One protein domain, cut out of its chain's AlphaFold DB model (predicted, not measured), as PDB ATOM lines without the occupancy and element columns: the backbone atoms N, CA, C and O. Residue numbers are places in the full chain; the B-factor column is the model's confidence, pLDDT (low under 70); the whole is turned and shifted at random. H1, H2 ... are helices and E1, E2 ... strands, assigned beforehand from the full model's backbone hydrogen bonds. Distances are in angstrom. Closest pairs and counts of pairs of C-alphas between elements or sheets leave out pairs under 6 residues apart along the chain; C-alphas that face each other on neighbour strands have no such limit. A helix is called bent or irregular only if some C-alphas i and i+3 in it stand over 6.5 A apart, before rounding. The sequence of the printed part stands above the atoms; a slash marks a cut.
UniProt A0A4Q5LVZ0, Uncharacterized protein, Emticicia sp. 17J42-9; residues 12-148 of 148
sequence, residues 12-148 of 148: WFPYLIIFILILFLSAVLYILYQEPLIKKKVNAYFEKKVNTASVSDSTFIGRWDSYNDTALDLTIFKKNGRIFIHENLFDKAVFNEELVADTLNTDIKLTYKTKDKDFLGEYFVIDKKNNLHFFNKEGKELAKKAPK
ATOM      1  N   TRP A  12      49.192 -10.136  44.169       66.50
ATOM      2  CA  TRP A  12      48.586 -10.176  42.830       66.50
ATOM      3  C   TRP A  12      49.385 -11.013  41.818       66.50
ATOM      4  O   TRP A  12      48.848 -11.423  40.796       66.50
ATOM      5  N   PHE A  13      50.654 -11.304  42.118       67.81
ATOM      6  CA  PHE A  13      51.549 -12.060  41.238       67.81
ATOM      7  C   PHE A  13      51.059 -13.465  40.822       67.81
ATOM      8  O   PHE A  13      51.210 -13.791  39.647       67.81
ATOM      9  N   PRO A  14      50.451 -14.300  41.695       76.62
ATOM     10  CA  PRO A  14      50.019 -15.640  41.283       76.62
ATOM     11  C   PRO A  14      48.847 -15.611  40.292       76.62
ATOM     12  O   PRO A  14      48.804 -16.419  39.371       76.62
ATOM     13  N   TYR A  15      47.933 -14.643  40.420       83.06
ATOM     14  CA  TYR A  15      46.785 -14.517  39.518       83.06
ATOM     15  C   TYR A  15      47.198 -14.111  38.099       83.06
ATOM     16  O   TYR A  15      46.603 -14.575  37.131       83.06
ATOM     17  N   LEU A  16      48.254 -13.301  37.968       82.50
ATOM     18  CA  LEU A  16      48.793 -12.903  36.667       82.50
ATOM     19  C   LEU A  16      49.383 -14.102  35.904       82.50
ATOM     20  O   LEU A  16      49.156 -14.239  34.706       82.50
ATOM     21  N   ILE A  17      50.094 -14.994  36.600       84.69
ATOM     22  CA  ILE A  17      50.682 -16.201  35.996       84.69
ATOM     23  C   ILE A  17      49.583 -17.160  35.524       84.69
ATOM     24  O   ILE A  17      49.648 -17.668  34.406       84.69
ATOM     25  N   ILE A  18      48.549 -17.365  36.346       86.69
ATOM     26  CA  ILE A  18      47.399 -18.211  35.993       86.69
ATOM     27  C   ILE A  18      46.676 -17.648  34.763       86.69
ATOM     28  O   ILE A  18      46.348 -18.396  33.847       86.69
ATOM     29  N   PHE A  19      46.478 -16.331  34.704       86.56
ATOM     30  CA  PHE A  19      45.835 -15.680  33.565       86.56
ATOM     31  C   PHE A  19      46.627 -15.861  32.259       86.56
ATOM     32  O   PHE A  19      46.044 -16.196  31.229       86.56
ATOM     33  N   ILE A  20      47.956 -15.721  32.304       89.25
ATOM     34  CA  ILE A  20      48.830 -15.959  31.142       89.25
ATOM     35  C   ILE A  20      48.748 -17.422  30.683       89.25
ATOM     36  O   ILE A  20      48.652 -17.685  29.485       89.25
ATOM     37  N   LEU A  21      48.728 -18.377  31.617       89.62
ATOM     38  CA  LEU A  21      48.584 -19.804  31.309       89.62
ATOM     39  C   LEU A  21      47.252 -20.125  30.622       89.62
ATOM     40  O   LEU A  21      47.237 -20.898  29.667       89.62
ATOM     41  N   ILE A  22      46.153 -19.509  31.063       91.69
ATOM     42  CA  ILE A  22      44.830 -19.687  30.447       91.69
ATOM     43  C   ILE A  22      44.824 -19.164  29.007       91.69
ATOM     44  O   ILE A  22      44.319 -19.846  28.116       91.69
ATOM     45  N   LEU A  23      45.414 -17.990  28.764       90.44
ATOM     46  CA  LEU A  23      45.534 -17.432  27.412       90.44
ATOM     47  C   LEU A  23      46.408 -18.301  26.503       90.44
ATOM     48  O   LEU A  23      46.103 -18.471  25.325       90.44
ATOM     49  N   PHE A  24      47.483 -18.876  27.043       89.94
ATOM     50  CA  PHE A  24      48.341 -19.767  26.272       89.94
ATOM     51  C   PHE A  24      47.618 -21.073  25.919       89.94
ATOM     52  O   PHE A  24      47.638 -21.497  24.765       89.94
ATOM     53  N   LEU A  25      46.915 -21.684  26.882       90.75
ATOM     54  CA  LEU A  25      46.136 -22.898  26.632       90.75
ATOM     55  C   LEU A  25      45.024 -22.668  25.606       90.75
ATOM     56  O   LEU A  25      44.824 -23.517  24.741       90.75
ATOM     57  N   SER A  26      44.310 -21.540  25.681       86.31
ATOM     58  CA  SER A  26      43.226 -21.241  24.741       86.31
ATOM     59  C   SER A  26      43.743 -21.049  23.313       86.31
ATOM     60  O   SER A  26      43.136 -21.571  22.377       86.31
ATOM     61  N   ALA A  27      44.895 -20.393  23.140       84.00
ATOM     62  CA  ALA A  27      45.547 -20.255  21.841       84.00
ATOM     63  C   ALA A  27      45.992 -21.612  21.268       84.00
ATOM     64  O   ALA A  27      45.745 -21.895  20.096       84.00
ATOM     65  N   VAL A  28      46.587 -22.483  22.092       85.69
ATOM     66  CA  VAL A  28      46.999 -23.833  21.665       85.69
ATOM     67  C   VAL A  28      45.788 -24.681  21.268       85.69
ATOM     68  O   VAL A  28      45.810 -25.320  20.215       85.69
ATOM     69  N   LEU A  29      44.709 -24.653  22.058       81.06
ATOM     70  CA  LEU A  29      43.473 -25.373  21.735       81.06
ATOM     71  C   LEU A  29      42.861 -24.882  20.416       81.06
ATOM     72  O   LEU A  29      42.407 -25.685  19.603       81.06
ATOM     73  N   TYR A  30      42.870 -23.564  20.202       78.12
ATOM     74  CA  TYR A  30      42.362 -22.948  18.981       78.12
ATOM     75  C   TYR A  30      43.142 -23.414  17.745       78.12
ATOM     76  O   TYR A  30      42.531 -23.803  16.751       78.12
ATOM     77  N   ILE A  31      44.477 -23.450  17.820       71.88
ATOM     78  CA  ILE A  31      45.333 -23.930  16.722       71.88
ATOM     79  C   ILE A  31      45.045 -25.407  16.411       71.88
ATOM     80  O   ILE A  31      44.809 -25.756  15.253       71.88
ATOM     81  N   LEU A  32      44.987 -26.261  17.438       71.81
ATOM     82  CA  LEU A  32      44.726 -27.698  17.275       71.81
ATOM     83  C   LEU A  32      43.346 -27.988  16.666       71.81
ATOM     84  O   LEU A  32      43.188 -28.961  15.931       71.81
ATOM     85  N   TYR A  33      42.351 -27.144  16.942       75.94
ATOM     86  CA  TYR A  33      41.001 -27.308  16.409       75.94
ATOM     87  C   TYR A  33      40.864 -26.870  14.939       75.94
ATOM     88  O   TYR A  33      40.073 -27.450  14.194       75.94
ATOM     89  N   GLN A  34      41.628 -25.868  14.493       67.12
ATOM     90  CA  GLN A  34      41.514 -25.332  13.128       67.12
ATOM     91  C   GLN A  34      42.156 -26.238  12.068       67.12
ATOM     92  O   GLN A  34      41.610 -26.384  10.971       67.12
ATOM     93  N   GLU A  35      43.266 -26.907  12.388       64.50
ATOM     94  CA  GLU A  35      43.969 -27.797  11.452       64.50
ATOM     95  C   GLU A  35      43.091 -28.862  10.758       64.50
ATOM     96  O   GLU A  35      43.133 -28.963   9.524       64.50
ATOM     97  N   PRO A  36      42.294 -29.680  11.479       70.25
ATOM     98  CA  PRO A  36      41.482 -30.718  10.843       70.25
ATOM     99  C   PRO A  36      40.362 -30.137   9.967       70.25
ATOM    100  O   PRO A  36      40.010 -30.728   8.943       70.25
ATOM    101  N   LEU A  37      39.826 -28.964  10.321       64.88
ATOM    102  CA  LEU A  37      38.792 -28.278   9.543       64.88
ATOM    103  C   LEU A  37      39.333 -27.751   8.210       64.88
ATOM    104  O   LEU A  37      38.670 -27.902   7.182       64.88
ATOM    105  N   ILE A  38      40.544 -27.185   8.217       62.69
ATOM    106  CA  ILE A  38      41.228 -26.717   7.005       62.69
ATOM    107  C   ILE A  38      41.501 -27.908   6.081       62.69
ATOM    108  O   ILE A  38      41.070 -27.899   4.928       62.69
ATOM    109  N   LYS A  39      42.094 -28.994   6.603       64.69
ATOM    110  CA  LYS A  39      42.359 -30.222   5.826       64.69
ATOM    111  C   LYS A  39      41.086 -30.783   5.182       64.69
ATOM    112  O   LYS A  39      41.105 -31.158   4.009       64.69
ATOM    113  N   LYS A  40      39.963 -30.788   5.909       71.19
ATOM    114  CA  LYS A  40      38.668 -31.260   5.394       71.19
ATOM    115  C   LYS A  40      38.121 -30.379   4.265       71.19
ATOM    116  O   LYS A  40      37.651 -30.915   3.268       71.19
ATOM    117  N   LYS A  41      38.194 -29.047   4.389       68.94
ATOM    118  CA  LYS A  41      37.731 -28.113   3.343       68.94
ATOM    119  C   LYS A  41      38.584 -28.189   2.078       68.94
ATOM    120  O   LYS A  41      38.030 -28.234   0.982       68.94
ATOM    121  N   VAL A  42      39.905 -28.260   2.239       68.19
ATOM    122  CA  VAL A  42      40.855 -28.425   1.132       68.19
ATOM    123  C   VAL A  42      40.571 -29.728   0.383       68.19
ATOM    124  O   VAL A  42      40.420 -29.722  -0.836       68.19
ATOM    125  N   ASN A  43      40.414 -30.844   1.103       68.75
ATOM    126  CA  ASN A  43      40.078 -32.125   0.483       68.75
ATOM    127  C   ASN A  43      38.722 -32.089  -0.232       68.75
ATOM    128  O   ASN A  43      38.659 -32.509  -1.380       68.75
ATOM    129  N   ALA A  44      37.685 -31.512   0.379       70.88
ATOM    130  CA  ALA A  44      36.362 -31.407  -0.236       70.88
ATOM    131  C   ALA A  44      36.355 -30.565  -1.526       70.88
ATOM    132  O   ALA A  44      35.639 -30.896  -2.471       70.88
ATOM    133  N   TYR A  45      37.155 -29.492  -1.598       66.88
ATOM    134  CA  TYR A  45      37.315 -28.719  -2.834       66.88
ATOM    135  C   TYR A  45      37.906 -29.578  -3.956       66.88
ATOM    136  O   TYR A  45      37.390 -29.568  -5.075       66.88
ATOM    137  N   PHE A  46      38.955 -30.346  -3.652       65.88
ATOM    138  CA  PHE A  46      39.584 -31.221  -4.637       65.88
ATOM    139  C   PHE A  46      38.680 -32.393  -5.023       65.88
ATOM    140  O   PHE A  46      38.519 -32.656  -6.207       65.88
ATOM    141  N   GLU A  47      38.013 -33.037  -4.068       65.62
ATOM    142  CA  GLU A  47      37.083 -34.147  -4.321       65.62
ATOM    143  C   GLU A  47      35.884 -33.722  -5.178       65.62
ATOM    144  O   GLU A  47      35.485 -34.449  -6.083       65.62
ATOM    145  N   LYS A  48      35.354 -32.505  -4.987       61.16
ATOM    146  CA  LYS A  48      34.268 -31.976  -5.829       61.16
ATOM    147  C   LYS A  48      34.669 -31.847  -7.307       61.16
ATOM    148  O   LYS A  48      33.796 -31.892  -8.172       61.16
ATOM    149  N   LYS A  49      35.965 -31.705  -7.610       55.44
ATOM    150  CA  LYS A  49      36.503 -31.661  -8.980       55.44
ATOM    151  C   LYS A  49      36.930 -33.030  -9.541       55.44
ATOM    152  O   LYS A  49      37.227 -33.108 -10.726       55.44
ATOM    153  N   VAL A  50      36.925 -34.101  -8.738       53.31
ATOM    154  CA  VAL A  50      37.477 -35.433  -9.085       53.31
ATOM    155  C   VAL A  50      36.516 -36.339  -9.869       53.31
ATOM    156  O   VAL A  50      36.948 -37.347 -10.420       53.31
ATOM    157  N   ASN A  51      35.238 -35.991 -10.026       48.12
ATOM    158  CA  ASN A  51      34.258 -36.906 -10.641       48.12
ATOM    159  C   ASN A  51      34.390 -37.118 -12.168       48.12
ATOM    160  O   ASN A  51      33.521 -37.742 -12.770       48.12
ATOM    161  N   THR A  52      35.482 -36.678 -12.794       45.81
ATOM    162  CA  THR A  52      35.820 -36.981 -14.196       45.81
ATOM    163  C   THR A  52      37.335 -37.116 -14.384       45.81
ATOM    164  O   THR A  52      37.946 -36.283 -15.040       45.81
ATOM    165  N   ALA A  53      37.963 -38.133 -13.788       41.12
ATOM    166  CA  ALA A  53      39.185 -38.770 -14.309       41.12
ATOM    167  C   ALA A  53      39.549 -39.996 -13.457       41.12
ATOM    168  O   ALA A  53      39.895 -39.883 -12.282       41.12
ATOM    169  N   SER A  54      39.463 -41.178 -14.055       48.12
ATOM    170  CA  SER A  54      39.820 -42.461 -13.455       48.12
ATOM    171  C   SER A  54      41.325 -42.764 -13.578       48.12
ATOM    172  O   SER A  54      41.907 -42.529 -14.632       48.12
ATOM    173  N   VAL A  55      41.887 -43.407 -12.546       49.78
ATOM    174  CA  VAL A  55      43.138 -44.206 -12.540       49.78
ATOM    175  C   VAL A  55      44.468 -43.450 -12.730       49.78
ATOM    176  O   VAL A  55      45.285 -43.791 -13.579       49.78
ATOM    177  N   SER A  56      44.764 -42.489 -11.857       54.06
ATOM    178  CA  SER A  56      46.161 -42.166 -11.532       54.06
ATOM    179  C   SER A  56      46.287 -41.744 -10.071       54.06
ATOM    180  O   SER A  56      45.443 -41.000  -9.578       54.06
ATOM    181  N   ASP A  57      47.372 -42.147  -9.398       69.00
ATOM    182  CA  ASP A  57      47.738 -41.719  -8.028       69.00
ATOM    183  C   ASP A  57      47.916 -40.189  -7.885       69.00
ATOM    184  O   ASP A  57      48.158 -39.657  -6.795       69.00
ATOM    185  N   SER A  58      47.816 -39.473  -9.007       77.50
ATOM    186  CA  SER A  58      47.751 -38.027  -9.117       77.50
ATOM    187  C   SER A  58      46.370 -37.541  -9.572       77.50
ATOM    188  O   SER A  58      45.842 -37.988 -10.582       77.50
ATOM    189  N   THR A  59      45.819 -36.557  -8.875       86.12
ATOM    190  CA  THR A  59      44.639 -35.782  -9.250       86.12
ATOM    191  C   THR A  59      45.065 -34.457  -9.877       86.12
ATOM    192  O   THR A  59      45.715 -33.640  -9.228       86.12
ATOM    193  N   PHE A  60      44.664 -34.203 -11.117       88.38
ATOM    194  CA  PHE A  60      44.859 -32.906 -11.764       88.38
ATOM    195  C   PHE A  60      43.981 -31.824 -11.113       88.38
ATOM    196  O   PHE A  60      42.791 -32.046 -10.890       88.38
ATOM    197  N   ILE A  61      44.559 -30.658 -10.802       88.88
ATOM    198  CA  ILE A  61      43.827 -29.517 -10.222       88.88
ATOM    199  C   ILE A  61      43.529 -28.478 -11.306       88.88
ATOM    200  O   ILE A  61      42.395 -28.006 -11.420       88.88
ATOM    201  N   GLY A  62      44.540 -28.128 -12.103       91.06
ATOM    202  CA  GLY A  62      44.404 -27.176 -13.198       91.06
ATOM    203  C   GLY A  62      45.721 -26.900 -13.918       91.06
ATOM    204  O   GLY A  62      46.796 -27.271 -13.443       91.06
ATOM    205  N   ARG A  63      45.611 -26.231 -15.067       94.25
ATOM    206  CA  ARG A  63      46.726 -25.742 -15.880       94.25
ATOM    207  C   ARG A  63      46.460 -24.291 -16.253       94.25
ATOM    208  O   ARG A  63      45.323 -23.926 -16.541       94.25
ATOM    209  N   TRP A  64      47.506 -23.484 -16.246       95.81
ATOM    210  CA  TRP A  64      47.482 -22.060 -16.550       95.81
ATOM    211  C   TRP A  64      48.683 -21.717 -17.433       95.81
ATOM    212  O   TRP A  64      49.635 -22.493 -17.544       95.81
ATOM    213  N   ASP A  65      48.654 -20.552 -18.073       92.75
ATOM    214  CA  ASP A  65      49.903 -19.935 -18.524       92.75
ATOM    215  C   ASP A  65      50.794 -19.659 -17.313       92.75
ATOM    216  O   ASP A  65      50.289 -19.258 -16.260       92.75
ATOM    217  N   SER A  66      52.110 -19.844 -17.454       89.81
ATOM    218  CA  SER A  66      53.011 -19.410 -16.390       89.81
ATOM    219  C   SER A  66      52.996 -17.879 -16.281       89.81
ATOM    220  O   SER A  66      52.666 -17.146 -17.222       89.81
ATOM    221  N   TYR A  67      53.284 -17.390 -15.079       86.75
ATOM    222  CA  TYR A  67      53.577 -15.979 -14.839       86.75
ATOM    223  C   TYR A  67      55.039 -15.649 -15.154       86.75
ATOM    224  O   TYR A  67      55.374 -14.476 -15.281       86.75
ATOM    225  N   ASN A  68      55.896 -16.669 -15.225       84.88
ATOM    226  CA  ASN A  68      57.299 -16.538 -15.546       84.88
ATOM    227  C   ASN A  68      57.476 -16.587 -17.067       84.88
ATOM    228  O   ASN A  68      57.095 -17.564 -17.711       84.88
ATOM    229  N   ASP A  69      58.112 -15.561 -17.627       84.94
ATOM    230  CA  ASP A  69      58.392 -15.463 -19.062       84.94
ATOM    231  C   ASP A  69      59.376 -16.535 -19.560       84.94
ATOM    232  O   ASP A  69      59.559 -16.689 -20.765       84.94
ATOM    233  N   THR A  70      60.013 -17.296 -18.661       87.12
ATOM    234  CA  THR A  70      60.861 -18.441 -19.024       87.12
ATOM    235  C   THR A  70      60.115 -19.780 -19.032       87.12
ATOM    236  O   THR A  70      60.724 -20.806 -19.347       87.12
ATOM    237  N   ALA A  71      58.816 -19.794 -18.715       89.62
ATOM    238  CA  ALA A  71      57.985 -20.993 -18.687       89.62
ATOM    239  C   ALA A  71      56.806 -20.923 -19.675       89.62
ATOM    240  O   ALA A  71      56.167 -19.893 -19.867       89.62
ATOM    241  N   LEU A  72      56.505 -22.064 -20.294       89.31
ATOM    242  CA  LEU A  72      55.411 -22.260 -21.250       89.31
ATOM    243  C   LEU A  72      54.053 -22.360 -20.552       89.31
ATOM    244  O   LEU A  72      53.044 -21.816 -21.004       89.31
ATOM    245  N   ASP A  73      54.015 -23.119 -19.462       92.25
ATOM    246  CA  ASP A  73      52.814 -23.349 -18.680       92.25
ATOM    247  C   ASP A  73      53.146 -23.771 -17.256       92.25
ATOM    248  O   ASP A  73      54.269 -24.158 -16.932       92.25
ATOM    249  N   LEU A  74      52.114 -23.675 -16.428       93.94
ATOM    250  CA  LEU A  74      52.116 -24.047 -15.031       93.94
ATOM    251  C   LEU A  74      50.947 -25.002 -14.806       93.94
ATOM    252  O   LEU A  74      49.793 -24.685 -15.100       93.94
ATOM    253  N   THR A  75      51.238 -26.176 -14.264       94.62
ATOM    254  CA  THR A  75      50.256 -27.194 -13.896       94.62
ATOM    255  C   THR A  75      50.302 -27.441 -12.396       94.62
ATOM    256  O   THR A  75      51.372 -27.624 -11.826       94.62
ATOM    257  N   ILE A  76      49.139 -27.492 -11.748       94.19
ATOM    258  CA  ILE A  76      49.021 -27.874 -10.337       94.19
ATOM    259  C   ILE A  76      48.285 -29.209 -10.261       94.19
ATOM    260  O   ILE A  76      47.250 -29.411 -10.904       94.19
ATOM    261  N   PHE A  77      48.811 -30.134  -9.466       92.31
ATOM    262  CA  PHE A  77      48.207 -31.446  -9.246       92.31
ATOM    263  C   PHE A  77      48.422 -31.919  -7.809       92.31
ATOM    264  O   PHE A  77      49.333 -31.484  -7.110       92.31
ATOM    265  N   LYS A  78      47.560 -32.820  -7.346       90.00
ATOM    266  CA  LYS A  78      47.662 -33.483  -6.049       90.00
ATOM    267  C   LYS A  78      48.153 -34.906  -6.262       90.00
ATOM    268  O   LYS A  78      47.586 -35.607  -7.079       90.00
ATOM    269  N   LYS A  79      49.164 -35.368  -5.537       89.19
ATOM    270  CA  LYS A  79      49.672 -36.747  -5.592       89.19
ATOM    271  C   LYS A  79      49.956 -37.233  -4.178       89.19
ATOM    272  O   LYS A  79      50.612 -36.531  -3.412       89.19
ATOM    273  N   ASN A  80      49.449 -38.411  -3.810       87.31
ATOM    274  CA  ASN A  80      49.614 -38.985  -2.462       87.31
ATOM    275  C   ASN A  80      49.234 -38.009  -1.327       87.31
ATOM    276  O   ASN A  80      49.945 -37.873  -0.332       87.31
ATOM    277  N   GLY A  81      48.141 -37.259  -1.506       82.50
ATOM    278  CA  GLY A  81      47.665 -36.272  -0.528       82.50
ATOM    279  C   GLY A  81      48.431 -34.942  -0.494       82.50
ATOM    280  O   GLY A  81      47.989 -34.028   0.195       82.50
ATOM    281  N   ARG A  82      49.529 -34.809  -1.245       88.56
ATOM    282  CA  ARG A  82      50.365 -33.601  -1.336       88.56
ATOM    283  C   ARG A  82      50.078 -32.844  -2.623       88.56
ATOM    284  O   ARG A  82      49.645 -33.458  -3.592       88.56
ATOM    285  N   ILE A  83      50.308 -31.538  -2.637       91.31
ATOM    286  CA  ILE A  83      50.068 -30.690  -3.810       91.31
ATOM    287  C   ILE A  83      51.416 -30.338  -4.418       91.31
ATOM    288  O   ILE A  83      52.367 -30.080  -3.689       91.31
ATOM    289  N   PHE A  84      51.489 -30.340  -5.740       93.25
ATOM    290  CA  PHE A  84      52.686 -30.023  -6.496       93.25
ATOM    291  C   PHE A  84      52.365 -28.992  -7.568       93.25
ATOM    292  O   PHE A  84      51.276 -29.012  -8.151       93.25
ATOM    293  N   ILE A  85      53.328 -28.115  -7.819       92.62
ATOM    294  CA  ILE A  85      53.377 -27.238  -8.984       92.62
ATOM    295  C   ILE A  85      54.427 -27.771  -9.940       92.62
ATOM    296  O   ILE A  85      55.514 -28.144  -9.517       92.62
ATOM    297  N   HIS A  86      54.087 -27.799 -11.217       93.62
ATOM    298  CA  HIS A  86      54.948 -28.220 -12.302       93.62
ATOM    299  C   HIS A  86      54.955 -27.129 -13.359       93.62
ATOM    300  O   HIS A  86      53.910 -26.843 -13.943       93.62
ATOM    301  N   GLU A  87      56.113 -26.538 -13.616       92.50
ATOM    302  CA  GLU A  87      56.300 -25.586 -14.705       92.50
ATOM    303  C   GLU A  87      57.181 -26.193 -15.793       92.50
ATOM    304  O   GLU A  87      58.265 -26.718 -15.520       92.50
ATOM    305  N   ASN A  88      56.703 -26.111 -17.033       91.19
ATOM    306  CA  ASN A  88      57.463 -26.513 -18.211       91.19
ATOM    307  C   ASN A  88      58.236 -25.303 -18.734       91.19
ATOM    308  O   ASN A  88      57.627 -24.342 -19.203       91.19
ATOM    309  N   LEU A  89      59.563 -25.342 -18.664       90.81
ATOM    310  CA  LEU A  89      60.429 -24.253 -19.112       90.81
ATOM    311  C   LEU A  89      60.680 -24.331 -20.629       90.81
ATOM    312  O   LEU A  89      60.582 -25.399 -21.241       90.81
ATOM    313  N   PHE A  90      61.008 -23.199 -21.261       87.50
ATOM    314  CA  PHE A  90      61.274 -23.150 -22.711       87.50
ATOM    315  C   PHE A  90      62.468 -24.014 -23.144       87.50
ATOM    316  O   PHE A  90      62.501 -24.513 -24.270       87.50
ATOM    317  N   ASP A  91      63.436 -24.221 -22.253       89.31
ATOM    318  CA  ASP A  91      64.607 -25.081 -22.457       89.31
ATOM    319  C   ASP A  91      64.304 -26.581 -22.268       89.31
ATOM    320  O   ASP A  91      65.212 -27.409 -22.342       89.31
ATOM    321  N   LYS A  92      63.024 -26.941 -22.086       85.19
ATOM    322  CA  LYS A  92      62.528 -28.289 -21.761       85.19
ATOM    323  C   LYS A  92      62.905 -28.768 -20.359       85.19
ATOM    324  O   LYS A  92      62.639 -29.931 -20.041       85.19
ATOM    325  N   ALA A  93      63.502 -27.919 -19.523       88.19
ATOM    326  CA  ALA A  93      63.630 -28.228 -18.114       88.19
ATOM    327  C   ALA A  93      62.242 -28.225 -17.457       88.19
ATOM    328  O   ALA A  93      61.296 -27.574 -17.906       88.19
ATOM    329  N   VAL A  94      62.128 -28.997 -16.384       88.31
ATOM    330  CA  VAL A  94      60.900 -29.112 -15.609       88.31
ATOM    331  C   VAL A  94      61.201 -28.652 -14.202       88.31
ATOM    332  O   VAL A  94      62.040 -29.237 -13.515       88.31
ATOM    333  N   PHE A  95      60.488 -27.624 -13.772       88.69
ATOM    334  CA  PHE A  95      60.477 -27.200 -12.386       88.69
ATOM    335  C   PHE A  95      59.308 -27.882 -11.680       88.69
ATOM    336  O   PHE A  95      58.179 -27.825 -12.163       88.69
ATOM    337  N   ASN A  96      59.568 -28.569 -10.567       91.38
ATOM    338  CA  ASN A  96      58.541 -29.306  -9.838       91.38
ATOM    339  C   ASN A  96      58.747 -29.172  -8.331       91.38
ATOM    340  O   ASN A  96      59.731 -29.681  -7.804       91.38
ATOM    341  N   GLU A  97      57.794 -28.546  -7.647       91.88
ATOM    342  CA  GLU A  97      57.891 -28.256  -6.215       91.88
ATOM    343  C   GLU A  97      56.635 -28.648  -5.445       91.88
ATOM    344  O   GLU A  97      55.515 -28.599  -5.959       91.88
ATOM    345  N   GLU A  98      56.817 -29.026  -4.178       92.56
ATOM    346  CA  GLU A  98      55.704 -29.329  -3.276       92.56
ATOM    347  C   GLU A  98      55.124 -28.029  -2.693       92.56
ATOM    348  O   GLU A  98      55.835 -27.186  -2.138       92.56
ATOM    349  N   LEU A  99      53.801 -27.894  -2.764       92.50
ATOM    350  CA  LEU A  99      53.035 -26.795  -2.197       92.50
ATOM    351  C   LEU A  99      52.261 -27.253  -0.958       92.50
ATOM    352  O   LEU A  99      51.700 -28.349  -0.892       92.50
ATOM    353  N   VAL A 100      52.171 -26.357   0.016       91.56
ATOM    354  CA  VAL A 100      51.295 -26.463   1.179       91.56
ATOM    355  C   VAL A 100      50.057 -25.618   0.915       91.56
ATOM    356  O   VAL A 100      50.169 -24.431   0.606       91.56
ATOM    357  N   ALA A 101      48.880 -26.230   1.031       89.06
ATOM    358  CA  ALA A 101      47.615 -25.517   0.931       89.06
ATOM    359  C   ALA A 101      47.157 -24.983   2.286       89.06
ATOM    360  O   ALA A 101      47.138 -25.713   3.278       89.06
ATOM    361  N   ASP A 102      46.688 -23.744   2.274       87.38
ATOM    362  CA  ASP A 102      45.932 -23.111   3.341       87.38
ATOM    363  C   ASP A 102      44.614 -22.563   2.769       87.38
ATOM    364  O   ASP A 102      44.521 -22.209   1.591       87.38
ATOM    365  N   THR A 103      43.559 -22.525   3.579       77.38
ATOM    366  CA  THR A 103      42.250 -22.029   3.135       77.38
ATOM    367  C   THR A 103      42.052 -20.592   3.587       77.38
ATOM    368  O   THR A 103      41.919 -20.319   4.778       77.38
ATOM    369  N   LEU A 104      41.932 -19.676   2.629       74.62
ATOM    370  CA  LEU A 104      41.588 -18.279   2.871       74.62
ATOM    371  C   LEU A 104      40.121 -18.067   2.509       74.62
ATOM    372  O   LEU A 104      39.777 -17.776   1.367       74.62
ATOM    373  N   ASN A 105      39.244 -18.231   3.504       76.62
ATOM    374  CA  ASN A 105      37.783 -18.188   3.374       76.62
ATOM    375  C   ASN A 105      37.232 -19.229   2.387       76.62
ATOM    376  O   ASN A 105      36.737 -20.285   2.786       76.62
ATOM    377  N   THR A 106      37.297 -18.898   1.105       75.94
ATOM    378  CA  THR A 106      36.764 -19.651  -0.029       75.94
ATOM    379  C   THR A 106      37.775 -19.888  -1.135       75.94
ATOM    380  O   THR A 106      37.468 -20.608  -2.084       75.94
ATOM    381  N   ASP A 107      38.940 -19.272  -1.003       87.00
ATOM    382  CA  ASP A 107      40.037 -19.369  -1.939       87.00
ATOM    383  C   ASP A 107      41.105 -20.277  -1.326       87.00
ATOM    384  O   ASP A 107      41.196 -20.442  -0.101       87.00
ATOM    385  N   ILE A 108      41.909 -20.896  -2.183       90.12
ATOM    386  CA  ILE A 108      42.977 -21.796  -1.753       90.12
ATOM    387  C   ILE A 108      44.293 -21.078  -1.935       90.12
ATOM    388  O   ILE A 108      44.715 -20.839  -3.064       90.12
ATOM    389  N   LYS A 109      44.956 -20.768  -0.826       93.00
ATOM    390  CA  LYS A 109      46.323 -20.268  -0.843       93.00
ATOM    391  C   LYS A 109      47.280 -21.447  -0.913       93.00
ATOM    392  O   LYS A 109      47.149 -22.397  -0.148       93.00
ATOM    393  N   LEU A 110      48.246 -21.376  -1.813       92.56
ATOM    394  CA  LEU A 110      49.280 -22.381  -1.988       92.56
ATOM    395  C   LEU A 110      50.645 -21.726  -1.796       92.56
ATOM    396  O   LEU A 110      50.993 -20.786  -2.506       92.56
ATOM    397  N   THR A 111      51.415 -22.217  -0.834       92.50
ATOM    398  CA  THR A 111      52.763 -21.725  -0.522       92.50
ATOM    399  C   THR A 111      53.782 -22.822  -0.762       92.50
ATOM    400  O   THR A 111      53.496 -23.979  -0.455       92.50
ATOM    401  N   TYR A 112      54.981 -22.482  -1.223       90.56
ATOM    402  CA  TYR A 112      56.081 -23.442  -1.314       90.56
ATOM    403  C   TYR A 112      56.363 -24.091   0.046       90.56
ATOM    404  O   TYR A 112      56.409 -23.417   1.080       90.56
ATOM    405  N   LYS A 113      56.502 -25.422   0.061       86.25
ATOM    406  CA  LYS A 113      56.821 -26.175   1.279       86.25
ATOM    407  C   LYS A 113      58.241 -25.891   1.748       86.25
ATOM    408  O   LYS A 113      58.475 -25.710   2.944       86.25
ATOM    409  N   THR A 114      59.170 -25.870   0.804       79.31
ATOM    410  CA  THR A 114      60.571 -25.572   1.058       79.31
ATOM    411  C   THR A 114      60.742 -24.058   1.092       79.31
ATOM    412  O   THR A 114      60.461 -23.371   0.117       79.31
ATOM    413  N   LYS A 115      61.185 -23.532   2.237       63.59
ATOM    414  CA  LYS A 115      61.520 -22.110   2.419       63.59
ATOM    415  C   LYS A 115      63.008 -21.866   2.164       63.59
ATOM    416  O   LYS A 115      63.665 -21.182   2.950       63.59
ATOM    417  N   ASP A 116      63.556 -22.506   1.138       59.50
ATOM    418  CA  ASP A 116      64.943 -22.265   0.755       59.50
ATOM    419  C   ASP A 116      65.068 -20.881   0.110       59.50
ATOM    420  O   ASP A 116      64.071 -20.243  -0.234       59.50
ATOM    421  N   LYS A 117      66.309 -20.389   0.009       52.03
ATOM    422  CA  LYS A 117      66.651 -18.993  -0.331       52.03
ATOM    423  C   LYS A 117      66.024 -18.469  -1.632       52.03
ATOM    424  O   LYS A 117      65.944 -17.253  -1.784       52.03
ATOM    425  N   ASP A 118      65.578 -19.360  -2.510       58.12
ATOM    426  CA  ASP A 118      65.018 -19.033  -3.822       58.12
ATOM    427  C   ASP A 118      63.510 -18.722  -3.781       58.12
ATOM    428  O   ASP A 118      62.995 -18.093  -4.701       58.12
ATOM    429  N   PHE A 119      62.808 -19.082  -2.696       66.50
ATOM    430  CA  PHE A 119      61.388 -18.771  -2.494       66.50
ATOM    431  C   PHE A 119      61.245 -17.778  -1.343       66.50
ATOM    432  O   PHE A 119      61.222 -18.131  -0.161       66.50
ATOM    433  N   LEU A 120      61.150 -16.496  -1.687       73.88
ATOM    434  CA  LEU A 120      61.179 -15.376  -0.749       73.88
ATOM    435  C   LEU A 120      59.842 -15.149  -0.027       73.88
ATOM    436  O   LEU A 120      59.683 -14.137   0.654       73.88
ATOM    437  N   GLY A 121      58.899 -16.087  -0.125       82.25
ATOM    438  CA  GLY A 121      57.569 -16.002   0.476       82.25
ATOM    439  C   GLY A 121      56.462 -15.710  -0.533       82.25
ATOM    440  O   GLY A 121      55.366 -15.319  -0.128       82.25
ATOM    441  N   GLU A 122      56.732 -15.891  -1.825       90.88
ATOM    442  CA  GLU A 122      55.716 -15.880  -2.867       90.88
ATOM    443  C   GLU A 122      54.705 -17.011  -2.669       90.88
ATOM    444  O   GLU A 122      54.988 -18.067  -2.090       90.88
ATOM    445  N   TYR A 123      53.488 -16.777  -3.145       92.88
ATOM    446  CA  TYR A 123      52.402 -17.731  -3.014       92.88
ATOM    447  C   TYR A 123      51.384 -17.573  -4.131       92.88
ATOM    448  O   TYR A 123      51.240 -16.510  -4.739       92.88
ATOM    449  N   PHE A 124      50.635 -18.642  -4.355       94.25
ATOM    450  CA  PHE A 124      49.518 -18.651  -5.280       94.25
ATOM    451  C   PHE A 124      48.199 -18.610  -4.524       94.25
ATOM    452  O   PHE A 124      48.102 -19.093  -3.395       94.25
ATOM    453  N   VAL A 125      47.166 -18.069  -5.157       94.75
ATOM    454  CA  VAL A 125      45.783 -18.195  -4.699       94.75
ATOM    455  C   VAL A 125      44.927 -18.677  -5.859       94.75
ATOM    456  O   VAL A 125      44.928 -18.069  -6.927       94.75
ATOM    457  N   ILE A 126      44.195 -19.768  -5.644       93.00
ATOM    458  CA  ILE A 126      43.156 -20.234  -6.561       93.00
ATOM    459  C   ILE A 126      41.823 -19.691  -6.056       93.00
ATOM    460  O   ILE A 126      41.362 -20.076  -4.976       93.00
ATOM    461  N   ASP A 127      41.213 -18.795  -6.831       92.38
ATOM    462  CA  ASP A 127      39.921 -18.201  -6.488       92.38
ATOM    463  C   ASP A 127      38.748 -19.168  -6.763       92.38
ATOM    464  O   ASP A 127      38.881 -20.220  -7.402       92.38
ATOM    465  N   LYS A 128      37.538 -18.800  -6.326       88.81
ATOM    466  CA  LYS A 128      36.306 -19.566  -6.622       88.81
ATOM    467  C   LYS A 128      36.032 -19.789  -8.114       88.81
ATOM    468  O   LYS A 128      35.289 -20.706  -8.459       88.81
ATOM    469  N   LYS A 129      36.545 -18.912  -8.979       90.19
ATOM    470  CA  LYS A 129      36.390 -18.975 -10.438       90.19
ATOM    471  C   LYS A 129      37.520 -19.779 -11.091       90.19
ATOM    472  O   LYS A 129      37.554 -19.865 -12.313       90.19
ATOM    473  N   ASN A 130      38.391 -20.402 -10.292       89.44
ATOM    474  CA  ASN A 130      39.538 -21.187 -10.733       89.44
ATOM    475  C   ASN A 130      40.618 -20.361 -11.461       89.44
ATOM    476  O   ASN A 130      41.425 -20.927 -12.202       89.44
ATOM    477  N   ASN A 131      40.649 -19.042 -11.256       93.94
ATOM    478  CA  ASN A 131      41.772 -18.211 -11.679       93.94
ATOM    479  C   ASN A 131      42.947 -18.431 -10.729       93.94
ATOM    480  O   ASN A 131      42.757 -18.530  -9.514       93.94
ATOM    481  N   LEU A 132      44.150 -18.464 -11.290       95.12
ATOM    482  CA  LEU A 132      45.388 -18.511 -10.533       95.12
ATOM    483  C   LEU A 132      45.926 -17.095 -10.374       95.12
ATOM    484  O   LEU A 132      46.192 -16.402 -11.357       95.12
ATOM    485  N   HIS A 133      46.088 -16.679  -9.129       95.69
ATOM    486  CA  HIS A 133      46.692 -15.413  -8.753       95.69
ATOM    487  C   HIS A 133      48.073 -15.680  -8.165       95.69
ATOM    488  O   HIS A 133      48.215 -16.577  -7.334       95.69
ATOM    489  N   PHE A 134      49.075 -14.908  -8.567       94.69
ATOM    490  CA  PHE A 134      50.435 -14.992  -8.046       94.69
ATOM    491  C   PHE A 134      50.764 -13.731  -7.252       94.69
ATOM    492  O   PHE A 134      50.613 -12.615  -7.755       94.69
ATOM    493  N   PHE A 135      51.214 -13.915  -6.015       93.75
ATOM    494  CA  PHE A 135      51.527 -12.841  -5.084       93.75
ATOM    495  C   PHE A 135      52.969 -12.934  -4.612       93.75
ATOM    496  O   PHE A 135      53.502 -14.024  -4.397       93.75
ATOM    497  N   ASN A 136      53.572 -11.774  -4.373       92.06
ATOM    498  CA  ASN A 136      54.853 -11.700  -3.688       92.06
ATOM    499  C   ASN A 136      54.697 -11.822  -2.161       92.06
ATOM    500  O   ASN A 136      53.588 -11.867  -1.618       92.06
ATOM    501  N   LYS A 137      55.828 -11.825  -1.451       90.88
ATOM    502  CA  LYS A 137      55.874 -11.929   0.015       90.88
ATOM    503  C   LYS A 137      55.205 -10.764   0.752       90.88
ATOM    504  O   LYS A 137      54.711 -10.951   1.860       90.88
ATOM    505  N   GLU A 138      55.152  -9.578   0.143       92.25
ATOM    506  CA  GLU A 138      54.429  -8.415   0.672       92.25
ATOM    507  C   GLU A 138      52.912  -8.487   0.422       92.25
ATOM    508  O   GLU A 138      52.168  -7.632   0.899       92.25
ATOM    509  N   GLY A 139      52.435  -9.492  -0.317       91.62
ATOM    510  CA  GLY A 139      51.028  -9.652  -0.676       91.62
ATOM    511  C   GLY A 139      50.570  -8.777  -1.844       91.62
ATOM    512  O   GLY A 139      49.369  -8.614  -2.049       91.62
ATOM    513  N   LYS A 140      51.501  -8.230  -2.629       94.00
ATOM    514  CA  LYS A 140      51.198  -7.575  -3.902       94.00
ATOM    515  C   LYS A 140      50.962  -8.633  -4.976       94.00
ATOM    516  O   LYS A 140      51.797  -9.515  -5.176       94.00
ATOM    517  N   GLU A 141      49.845  -8.517  -5.686       95.50
ATOM    518  CA  GLU A 141      49.549  -9.351  -6.850       95.50
ATOM    519  C   GLU A 141      50.489  -8.983  -8.003       95.50
ATOM    520  O   GLU A 141      50.594  -7.816  -8.391       95.50
ATOM    521  N   LEU A 142      51.199  -9.980  -8.520       92.94
ATOM    522  CA  LEU A 142      52.136  -9.836  -9.630       92.94
ATOM    523  C   LEU A 142      51.533 -10.324 -10.946       92.94
ATOM    524  O   LEU A 142      51.823  -9.758 -11.996       92.94
ATOM    525  N   ALA A 143      50.688 -11.355 -10.899       93.94
ATOM    526  CA  ALA A 143      50.039 -11.896 -12.084       93.94
ATOM    527  C   ALA A 143      48.703 -12.563 -11.755       93.94
ATOM    528  O   ALA A 143      48.502 -13.092 -10.662       93.94
ATOM    529  N   LYS A 144      47.824 -12.597 -12.758       95.44
ATOM    530  CA  LYS A 144      46.552 -13.317 -12.734       95.44
ATOM    531  C   LYS A 144      46.349 -14.055 -14.046       95.44
ATOM    532  O   LYS A 144      46.454 -13.446 -15.110       95.44
ATOM    533  N   LYS A 145      46.020 -15.344 -13.977       94.81
ATOM    534  CA  LYS A 145      45.814 -16.205 -15.145       94.81
ATOM    535  C   LYS A 145      44.498 -16.966 -15.035       94.81
ATOM    536  O   LYS A 145      44.174 -17.534 -13.992       94.81
ATOM    537  N   ALA A 146      43.740 -16.976 -16.126       92.12
ATOM    538  CA  ALA A 146      42.582 -17.850 -16.272       92.12
ATOM    539  C   ALA A 146      43.056 -19.286 -16.565       92.12
ATOM    540  O   ALA A 146      44.139 -19.456 -17.134       92.12
ATOM    541  N   PRO A 147      42.300 -20.315 -16.150       90.88
ATOM    542  CA  PRO A 147      42.652 -21.697 -16.458       90.88
ATOM    543  C   PRO A 147      42.608 -21.945 -17.971       90.88
ATOM    544  O   PRO A 147      41.772 -21.361 -18.663       90.88
ATOM    545  N   LYS A 148      43.508 -22.806 -18.452       87.06
ATOM    546  CA  LYS A 148      43.506 -23.332 -19.824       87.06
ATOM    547  C   LYS A 148      42.474 -24.438 -20.003       87.06
ATOM    548  O   LYS A 148      42.277 -25.220 -19.043       87.06
TER     549      LYS A 148
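Overview. This is residues 12 to 148 of the 148 residues of an uncharacterized protein of Emticicia sp. 17J42-9 (UniProt A0A4Q5LVZ0). One sheet of eight strands, curled like part of a barrel and folded back on itself, makes a compact body; the last part of the long helix H1, H1b, packs on it, and residues 12 to 34 stick out as a long arm. The leaves E1 E2 E3 and E5 E6 E7 E8 face each other with E4 as the hinge, and the barrel is left partly open, its edge strands E1 and E8 coming near each other at Trp 64 and Lys 145. The printed part has 137 residues with one named helix, then eight named strands in a meander, each the antiparallel neighbour of the one before, in the order E1 to E8; the class is mixed, helices and strands. The whole is loose, with a radius of gyration of the C-alphas of 18.9 A and spans of 68 by 35 by 25 A, the arm making the length.

Arrangement. The strongly twisted sheet runs E1, residues 58 to 64, E2, 71 to 79, E3, 82 to 89, E4, 94 to 104, E5, 107 to 112, E6, 123 to 126, E7, 132 to 135, and E8, 141 to 145. Each strand forms an antiparallel hairpin with the next. Within hydrogen-bond range are N 59 and O 78 of E1 and E2, 2.7 A; N 75 and O 86 of E2 and E3, 2.8 A; N 87 and O 95 of E3 and E4, 2.8 A; N 100 and O 111 of E4 and E5, 2.8 A; N 110 and O 124 of E5 and E6, 2.8 A; N 125 and O 133 of E6 and E7, 2.8 A; and N 134 and O 143 of E7 and E8, 2.8 A. E4 bends by 53 degrees at residue 100; it pairs with E3 over residues 94 to 99 and with E5 over 99 to 104. The closest C-alphas of E1 and E8, those of Trp 64 and Lys 145, are 6.2 A apart. H1, residues 13 to 49, was assigned as one helix by its hydrogen bonds but is bent, with C-alphas 33 and 36 6.5 A apart; its arms H1a, 13 to 33, and H1b, 36 to 49, stand at a shallow tilt of 17 degrees. H1b is on the sheet at a height of 8.2 A, over E4; its closest C-alphas to E4 are those of Ile 38 and Thr 103, 6.2 A. H1a is not on the sheet. Every O i to N i+4 pair is within hydrogen-bond range in H1a, and 9 of 10 in H1b.

Along the chain. H1a starts at C-alpha 13 (51.549, -12.060, 41.238) and is 31.0 A long; H1b is 20.5 A. E4 measures 28.8 A, E3 22.5 A and E2 22.1 A. E8 ends at C-alpha 145 (45.814, -16.205, -15.145).

Size, cuts and confidence. The C-alphas farthest apart, of Trp 12 and Asp 91, are 68.9 A apart. The printed part has no cut and no long link. Mean pLDDT of the printed part is 82.4; 28 residues are under 70, among them 45 to 57 and 115 to 119.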